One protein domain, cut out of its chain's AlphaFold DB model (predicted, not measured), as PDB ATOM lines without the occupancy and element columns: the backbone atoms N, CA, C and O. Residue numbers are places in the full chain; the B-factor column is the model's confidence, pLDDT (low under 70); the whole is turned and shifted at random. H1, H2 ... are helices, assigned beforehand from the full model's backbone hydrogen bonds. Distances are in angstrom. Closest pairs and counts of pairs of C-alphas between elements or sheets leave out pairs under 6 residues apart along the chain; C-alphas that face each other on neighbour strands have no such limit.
ATOM      1  N   THR A  38     149.761 126.653 214.186       58.72
ATOM      2  CA  THR A  38     150.987 127.352 213.764       58.72
ATOM      3  C   THR A  38     152.110 127.212 214.796       58.72
ATOM      4  O   THR A  38     153.280 127.320 214.433       58.72
ATOM      5  N   ASP A  39     151.747 126.949 216.058       60.09
ATOM      6  CA  ASP A  39     152.659 126.815 217.194       60.09
ATOM      7  C   ASP A  39     153.007 125.348 217.504       60.09
ATOM      8  O   ASP A  39     153.955 125.077 218.246       60.09
ATOM      9  N   GLN A  40     152.296 124.379 216.911       53.19
ATOM     10  CA  GLN A  40     152.722 122.981 216.896       53.19
ATOM     11  C   GLN A  40     153.304 122.682 215.520       53.19
ATOM     12  O   GLN A  40     152.552 122.617 214.547       53.19
ATOM     13  N   PRO A  41     154.624 122.449 215.397       55.31
ATOM     14  CA  PRO A  41     155.163 122.001 214.128       55.31
ATOM     15  C   PRO A  41     154.354 120.773 213.703       55.31
ATOM     16  O   PRO A  41     154.099 119.902 214.550       55.31
ATOM     17  N   PRO A  42     153.886 120.709 212.442       59.06
ATOM     18  CA  PRO A  42     153.170 119.539 211.972       59.06
ATOM     19  C   PRO A  42     153.992 118.321 212.387       59.06
ATOM     20  O   PRO A  42     155.216 118.331 212.227       59.06
ATOM     21  N   LYS A  43     153.350 117.303 212.980       58.09
ATOM     22  CA  LYS A  43     153.988 115.998 213.208       58.09
ATOM     23  C   LYS A  43     154.228 115.365 211.842       58.09
ATOM     24  O   LYS A  43     153.517 114.466 211.405       58.09
ATOM     25  N   LEU A  44     155.182 115.937 211.127       62.19
ATOM     26  CA  LEU A  44     155.740 115.424 209.910       62.19
ATOM     27  C   LEU A  44     156.574 114.240 210.349       62.19
ATOM     28  O   LEU A  44     157.392 114.335 211.263       62.19
ATOM     29  N   VAL A  45     156.320 113.105 209.722       58.62
ATOM     30  CA  VAL A  45     157.217 111.973 209.851       58.62
ATOM     31  C   VAL A  45     158.519 112.401 209.182       58.62
ATOM     32  O   VAL A  45     158.517 112.711 207.989       58.62
ATOM     33  N   GLU A  46     159.600 112.497 209.957       63.72
ATOM     34  CA  GLU A  46     160.921 112.792 209.408       63.72
ATOM     35  C   GLU A  46     161.234 111.773 208.310       63.72
ATOM     36  O   GLU A  46     161.033 110.567 208.469       63.72
ATOM     37  N   ASN A  47     161.707 112.268 207.165       61.66
ATOM     38  CA  ASN A  47     162.073 111.450 206.010       61.66
ATOM     39  C   ASN A  47     163.429 110.747 206.239       61.66
ATOM     40  O   ASN A  47     164.270 110.685 205.344       61.66
ATOM     41  N   GLU A  48     163.665 110.272 207.462       62.19
ATOM     42  CA  GLU A  48     164.823 109.475 207.837       62.19
ATOM     43  C   GLU A  48     164.471 108.012 207.538       62.19
ATOM     44  O   GLU A  48     163.485 107.433 208.001       62.19
ATOM     45  N   THR A  49     165.225 107.448 206.608       65.00
ATOM     46  CA  THR A  49     164.869 106.256 205.842       65.00
ATOM     47  C   THR A  49     164.712 105.005 206.707       65.00
ATOM     48  O   THR A  49     165.664 104.550 207.333       65.00
ATOM     49  N   GLY A  50     163.519 104.401 206.653       65.81
ATOM     50  CA  GLY A  50     163.248 103.024 207.091       65.81
ATOM     51  C   GLY A  50     161.889 102.830 207.766       65.81
ATOM     52  O   GLY A  50     161.280 101.774 207.615       65.81
ATOM     53  N   ILE A  51     161.379 103.855 208.457       72.12
ATOM     54  CA  ILE A  51     160.214 103.725 209.357       72.12
ATOM     55  C   ILE A  51     158.985 104.543 208.944       72.12
ATOM     56  O   ILE A  51     157.952 104.465 209.604       72.12
ATOM     57  N   ILE A  52     159.048 105.268 207.822       79.56
ATOM     58  CA  ILE A  52     157.967 106.165 207.376       79.56
ATOM     59  C   ILE A  52     156.625 105.431 207.282       79.56
ATOM     60  O   ILE A  52     155.608 105.931 207.753       79.56
ATOM     61  N   GLY A  53     156.615 104.213 206.732       82.50
ATOM     62  CA  GLY A  53     155.393 103.414 206.635       82.50
ATOM     63  C   GLY A  53     154.789 103.067 207.998       82.50
ATOM     64  O   GLY A  53     153.570 103.109 208.155       82.50
ATOM     65  N   GLN A  54     155.628 102.767 208.993       84.25
ATOM     66  CA  GLN A  54     155.183 102.415 210.340       84.25
ATOM     67  C   GLN A  54     154.650 103.637 211.092       84.25
ATOM     68  O   GLN A  54     153.586 103.552 211.700       84.25
ATOM     69  N   GLU A  55     155.329 104.780 210.997       84.00
ATOM     70  CA  GLU A  55     154.884 106.035 211.617       84.00
ATOM     71  C   GLU A  55     153.593 106.565 210.980       84.00
ATOM     72  O   GLU A  55     152.654 106.935 211.686       84.00
ATOM     73  N   VAL A  56     153.479 106.511 209.648       83.50
ATOM     74  CA  VAL A  56     152.235 106.860 208.946       83.50
ATOM     75  C   VAL A  56     151.110 105.900 209.331       83.50
ATOM     76  O   VAL A  56     149.997 106.347 209.599       83.50
ATOM     77  N   SER A  57     151.383 104.592 209.403       86.25
ATOM     78  CA  SER A  57     150.389 103.603 209.833       86.25
ATOM     79  C   SER A  57     149.910 103.870 211.259       86.25
ATOM     80  O   SER A  57     148.706 103.888 211.502       86.25
ATOM     81  N   ARG A  58     150.832 104.150 212.184       86.94
ATOM     82  CA  ARG A  58     150.508 104.485 213.569       86.94
ATOM     83  C   ARG A  58     149.668 105.754 213.662       86.94
ATOM     84  O   ARG A  58     148.619 105.731 214.290       86.94
ATOM     85  N   PHE A  59     150.069 106.829 212.985       85.19
ATOM     86  CA  PHE A  59     149.293 108.070 212.934       85.19
ATOM     87  C   PHE A  59     147.863 107.833 212.432       85.19
ATOM     88  O   PHE A  59     146.892 108.327 213.003       85.19
ATOM     89  N   LEU A  60     147.732 107.049 211.366       87.12
ATOM     90  CA  LEU A  60     146.455 106.714 210.763       87.12
ATOM     91  C   LEU A  60     145.544 105.913 211.707       87.12
ATOM     92  O   LEU A  60     144.361 106.230 211.813       87.12
ATOM     93  N   TRP A  61     146.081 104.927 212.428       89.31
ATOM     94  CA  TRP A  61     145.324 104.148 213.413       89.31
ATOM     95  C   TRP A  61     144.999 104.931 214.691       89.31
ATOM     96  O   TRP A  61     143.897 104.788 215.213       89.31
ATOM     97  N   ASP A  62     145.913 105.781 215.162       88.00
ATOM     98  CA  ASP A  62     145.749 106.522 216.419       88.00
ATOM     99  C   ASP A  62     144.823 107.743 216.256       88.00
ATOM    100  O   ASP A  62     144.058 108.062 217.165       88.00
ATOM    101  N   TYR A  63     144.863 108.424 215.103       83.25
ATOM    102  CA  TYR A  63     144.167 109.706 214.903       83.25
ATOM    103  C   TYR A  63     143.115 109.695 213.786       83.25
ATOM    104  O   TYR A  63     142.242 110.563 213.774       83.25
ATOM    105  N   ARG A  64     143.167 108.748 212.836       85.44
ATOM    106  CA  ARG A  64     142.288 108.720 211.644       85.44
ATOM    107  C   ARG A  64     141.627 107.360 211.393       85.44
ATOM    108  O   ARG A  64     141.321 107.009 210.254       85.44
ATOM    109  N   VAL A  65     141.347 106.602 212.456       89.12
ATOM    110  CA  VAL A  65     140.787 105.239 212.363       89.12
ATOM    111  C   VAL A  65     139.469 105.167 211.584       89.12
ATOM    112  O   VAL A  65     139.262 104.243 210.797       89.12
ATOM    113  N   ILE A  66     138.587 106.157 211.754       88.25
ATOM    114  CA  ILE A  66     137.286 106.203 211.066       88.25
ATOM    115  C   ILE A  66     137.488 106.335 209.553       88.25
ATOM    116  O   ILE A  66     136.806 105.656 208.785       88.25
ATOM    117  N   ASP A  67     138.464 107.140 209.132       87.00
ATOM    118  CA  ASP A  67     138.774 107.344 207.719       87.00
ATOM    119  C   ASP A  67     139.320 106.057 207.085       87.00
ATOM    120  O   ASP A  67     138.928 105.719 205.967       87.00
ATOM    121  N   LEU A  68     140.152 105.288 207.806       90.44
ATOM    122  CA  LEU A  68     140.627 103.980 207.330       90.44
ATOM    123  C   LEU A  68     139.494 102.981 207.142       90.44
ATOM    124  O   LEU A  68     139.428 102.300 206.119       90.44
ATOM    125  N   ILE A  69     138.610 102.878 208.135       93.31
ATOM    126  CA  ILE A  69     137.479 101.953 208.083       93.31
ATOM    127  C   ILE A  69     136.555 102.341 206.926       93.31
ATOM    128  O   ILE A  69     136.185 101.486 206.119       93.31
ATOM    129  N   ALA A  70     136.234 103.631 206.790       91.00
ATOM    130  CA  ALA A  70     135.433 104.138 205.683       91.00
ATOM    131  C   ALA A  70     136.079 103.820 204.324       91.00
ATOM    132  O   ALA A  70     135.402 103.322 203.423       91.00
ATOM    133  N   GLN A  71     137.392 104.027 204.185       92.38
ATOM    134  CA  GLN A  71     138.122 103.701 202.962       92.38
ATOM    135  C   GLN A  71     138.072 102.200 202.638       92.38
ATOM    136  O   GLN A  71     137.856 101.835 201.480       92.38
ATOM    137  N   ALA A  72     138.206 101.322 203.636       94.88
ATOM    138  CA  ALA A  72     138.090  99.878 203.444       94.88
ATOM    139  C   ALA A  72     136.694  99.472 202.932       94.88
ATOM    140  O   ALA A  72     136.592  98.677 201.994       94.88
ATOM    141  N   PHE A  73     135.622 100.060 203.477       95.38
ATOM    142  CA  PHE A  73     134.258  99.834 202.983       95.38
ATOM    143  C   PHE A  73     134.074 100.302 201.538       95.38
ATOM    144  O   PHE A  73     133.453  99.595 200.744       95.38
ATOM    145  N   VAL A  74     134.630 101.462 201.176       92.62
ATOM    146  CA  VAL A  74     134.566 101.982 199.802       92.62
ATOM    147  C   VAL A  74     135.279 101.043 198.829       92.62
ATOM    148  O   VAL A  74     134.720 100.715 197.783       92.62
ATOM    149  N   LEU A  75     136.477 100.560 199.175       95.38
ATOM    150  CA  LEU A  75     137.220  99.606 198.345       95.38
ATOM    151  C   LEU A  75     136.468  98.281 198.180       95.38
ATOM    152  O   LEU A  75     136.372  97.758 197.068       95.38
ATOM    153  N   PHE A  76     135.889  97.764 199.264       95.88
ATOM    154  CA  PHE A  76     135.069  96.557 199.222       95.88
ATOM    155  C   PHE A  76     133.832  96.735 198.330       95.88
ATOM    156  O   PHE A  76     133.565  95.898 197.468       95.88
ATOM    157  N   ALA A  77     133.103  97.841 198.493       92.88
ATOM    158  CA  ALA A  77     131.934  98.151 197.678       92.88
ATOM    159  C   ALA A  77     132.304  98.283 196.193       92.88
ATOM    160  O   ALA A  77     131.623  97.714 195.342       92.88
ATOM    161  N   ALA A  78     133.414  98.958 195.879       94.12
ATOM    162  CA  ALA A  78     133.913  99.076 194.513       94.12
ATOM    163  C   ALA A  78     134.220  97.701 193.900       94.12
ATOM    164  O   ALA A  78     133.765  97.405 192.795       94.12
ATOM    165  N   ALA A  79     134.916  96.827 194.634       95.19
ATOM    166  CA  ALA A  79     135.194  95.465 194.186       95.19
ATOM    167  C   ALA A  79     133.902  94.659 193.950       95.19
ATOM    168  O   ALA A  79     133.755  94.022 192.906       95.19
ATOM    169  N   ALA A  80     132.935  94.734 194.871       93.81
ATOM    170  CA  ALA A  80     131.642  94.067 194.734       93.81
ATOM    171  C   ALA A  80     130.855  94.574 193.511       93.81
ATOM    172  O   ALA A  80     130.279  93.773 192.775       93.81
ATOM    173  N   CYS A  81     130.870  95.882 193.248       88.38
ATOM    174  CA  CYS A  81     130.257  96.468 192.058       88.38
ATOM    175  C   CYS A  81     130.937  95.998 190.768       88.38
ATOM    176  O   CYS A  81     130.241  95.645 189.820       88.38
ATOM    177  N   CYS A  82     132.270  95.929 190.730       91.69
ATOM    178  CA  CYS A  82     133.001  95.382 189.584       91.69
ATOM    179  C   CYS A  82     132.620  93.919 189.313       91.69
ATOM    180  O   CYS A  82     132.346  93.556 188.171       91.69
ATOM    181  N   VAL A  83     132.525  93.090 190.357       92.06
ATOM    182  CA  VAL A  83     132.063  91.697 190.231       92.06
ATOM    183  C   VAL A  83     130.617  91.641 189.736       92.06
ATOM    184  O   VAL A  83     130.302  90.850 188.851       92.06
ATOM    185  N   ALA A  84     129.738  92.497 190.261       87.69
ATOM    186  CA  ALA A  84     128.349  92.569 189.824       87.69
ATOM    187  C   ALA A  84     128.220  92.981 188.348       87.69
ATOM    188  O   ALA A  84     127.385  92.421 187.642       87.69
ATOM    189  N   LEU A  85     129.063  93.906 187.871       84.19
ATOM    190  CA  LEU A  85     129.118  94.320 186.464       84.19
ATOM    191  C   LEU A  85     129.571  93.188 185.535       84.19
ATOM    192  O   LEU A  85     129.076  93.085 184.417       84.19
ATOM    193  N   LEU A  86     130.501  92.347 185.991       85.94
ATOM    194  CA  LEU A  86     131.032  91.223 185.214       85.94
ATOM    195  C   LEU A  86     130.183  89.949 185.324       85.94
ATOM    196  O   LEU A  86     130.472  88.956 184.654       85.94
ATOM    197  N   ARG A  87     129.140  89.943 186.160       83.56
ATOM    198  CA  ARG A  87     128.283  88.772 186.342       83.56
ATOM    199  C   ARG A  87     127.445  88.536 185.085       83.56
ATOM    200  O   ARG A  87     126.548  89.317 184.780       83.56
ATOM    201  N   THR A  88     127.686  87.417 184.403       79.00
ATOM    202  CA  THR A  88     126.836  86.944 183.303       79.00
ATOM    203  C   THR A  88     125.389  86.802 183.779       79.00
ATOM    204  O   THR A  88     125.108  86.075 184.733       79.00
ATOM    205  N   GLU A  89     124.459  87.486 183.114       71.69
ATOM    206  CA  GLU A  89     123.034  87.221 183.286       71.69
ATOM    207  C   GLU A  89     122.727  85.849 182.680       71.69
ATOM    208  O   GLU A  89     122.741  85.682 181.458       71.69
ATOM    209  N   GLU A  90     122.439  84.848 183.517       64.69
ATOM    210  CA  GLU A  90     121.773  83.641 183.036       64.69
ATOM    211  C   GLU A  90     120.408  84.054 182.486       64.69
ATOM    212  O   GLU A  90     119.437  84.267 183.218       64.69
ATOM    213  N   ARG A  91     120.338  84.208 181.163       54.22
ATOM    214  CA  ARG A  91     119.085  84.367 180.441       54.22
ATOM    215  C   ARG A  91     118.297  83.076 180.649       54.22
ATOM    216  O   ARG A  91     118.511  82.113 179.918       54.22
ATOM    217  N   LYS A  92     117.422  83.046 181.664       54.75
ATOM    218  CA  LYS A  92     116.412  81.992 181.817       54.75
ATOM    219  C   LYS A  92     115.709  81.844 180.470       54.75
ATOM    220  O   LYS A  92     115.100  82.797 179.981       54.75
ATOM    221  N   ARG A  93     115.943  80.689 179.856       43.91
ATOM    222  CA  ARG A  93     115.365  80.266 178.587       43.91
ATOM    223  C   ARG A  93     113.884  79.973 178.769       43.91
ATOM    224  O   ARG A  93     113.530  79.484 179.865       43.91
TER     225      ARG A  93
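What this domain is: This is residues 38 to 93 of the 93 residues of an uncharacterized protein of Candidatus Bathyarchaeota archaeon (UniProt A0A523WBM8). Going along the printed part, you meet an L of two helices: the shorter H1 turns a sharp corner into the long H2, which sticks out as a straight arm from residue 70 onward and ends in a thin tail, residues 87 to 93. Before H1, the unnamed residues 38 to 51 make a hook with it, coming in beside H1 and turning round near residue 49. The printed part has 56 residues with two named helices, H1 then H2, and no named strand; its class is all helix. It is extended, with a radius of gyration of the C-alphas of 20.0 A, and spans 70 by 24 by 17 A, a rod whose length comes mostly from H2 and the tail.

How they stand to each other: Look first at H1, residues 52 to 63, and then at H2, residues 65 to 86, and you will find a tight link of 1 residue, Arg 64, between them. The two helices are close but not clearly touching, with 2 pairs of C-alphas within 8 A. Their closest C-alphas are those of Leu 60 and Leu 68, 7.3 A apart. Their lines are about perpendicular, at 77 degrees. In H1 and H2 every O i to N i+4 pair is within hydrogen-bond range.

Where its parts are: Find C-alpha 52 at (157.967, 106.165, 207.376); from there H1 runs 16.1 A to C-alpha 63. Find C-alpha 65 at (140.787, 105.239, 212.363); from there H2 runs 32.1 A to C-alpha 86 at (131.032, 91.223, 185.214).

The domain as a whole: The C-alphas of Asp 39 and Arg 93 are the two farthest apart, at 71.1 A. The printed part has no cut, and Arg 93 is the chain's last residue. Look at the B-factor column: the mean pLDDT of the printed part is 79.0, and residues 38 to 50 and 90 to 93 are under 70.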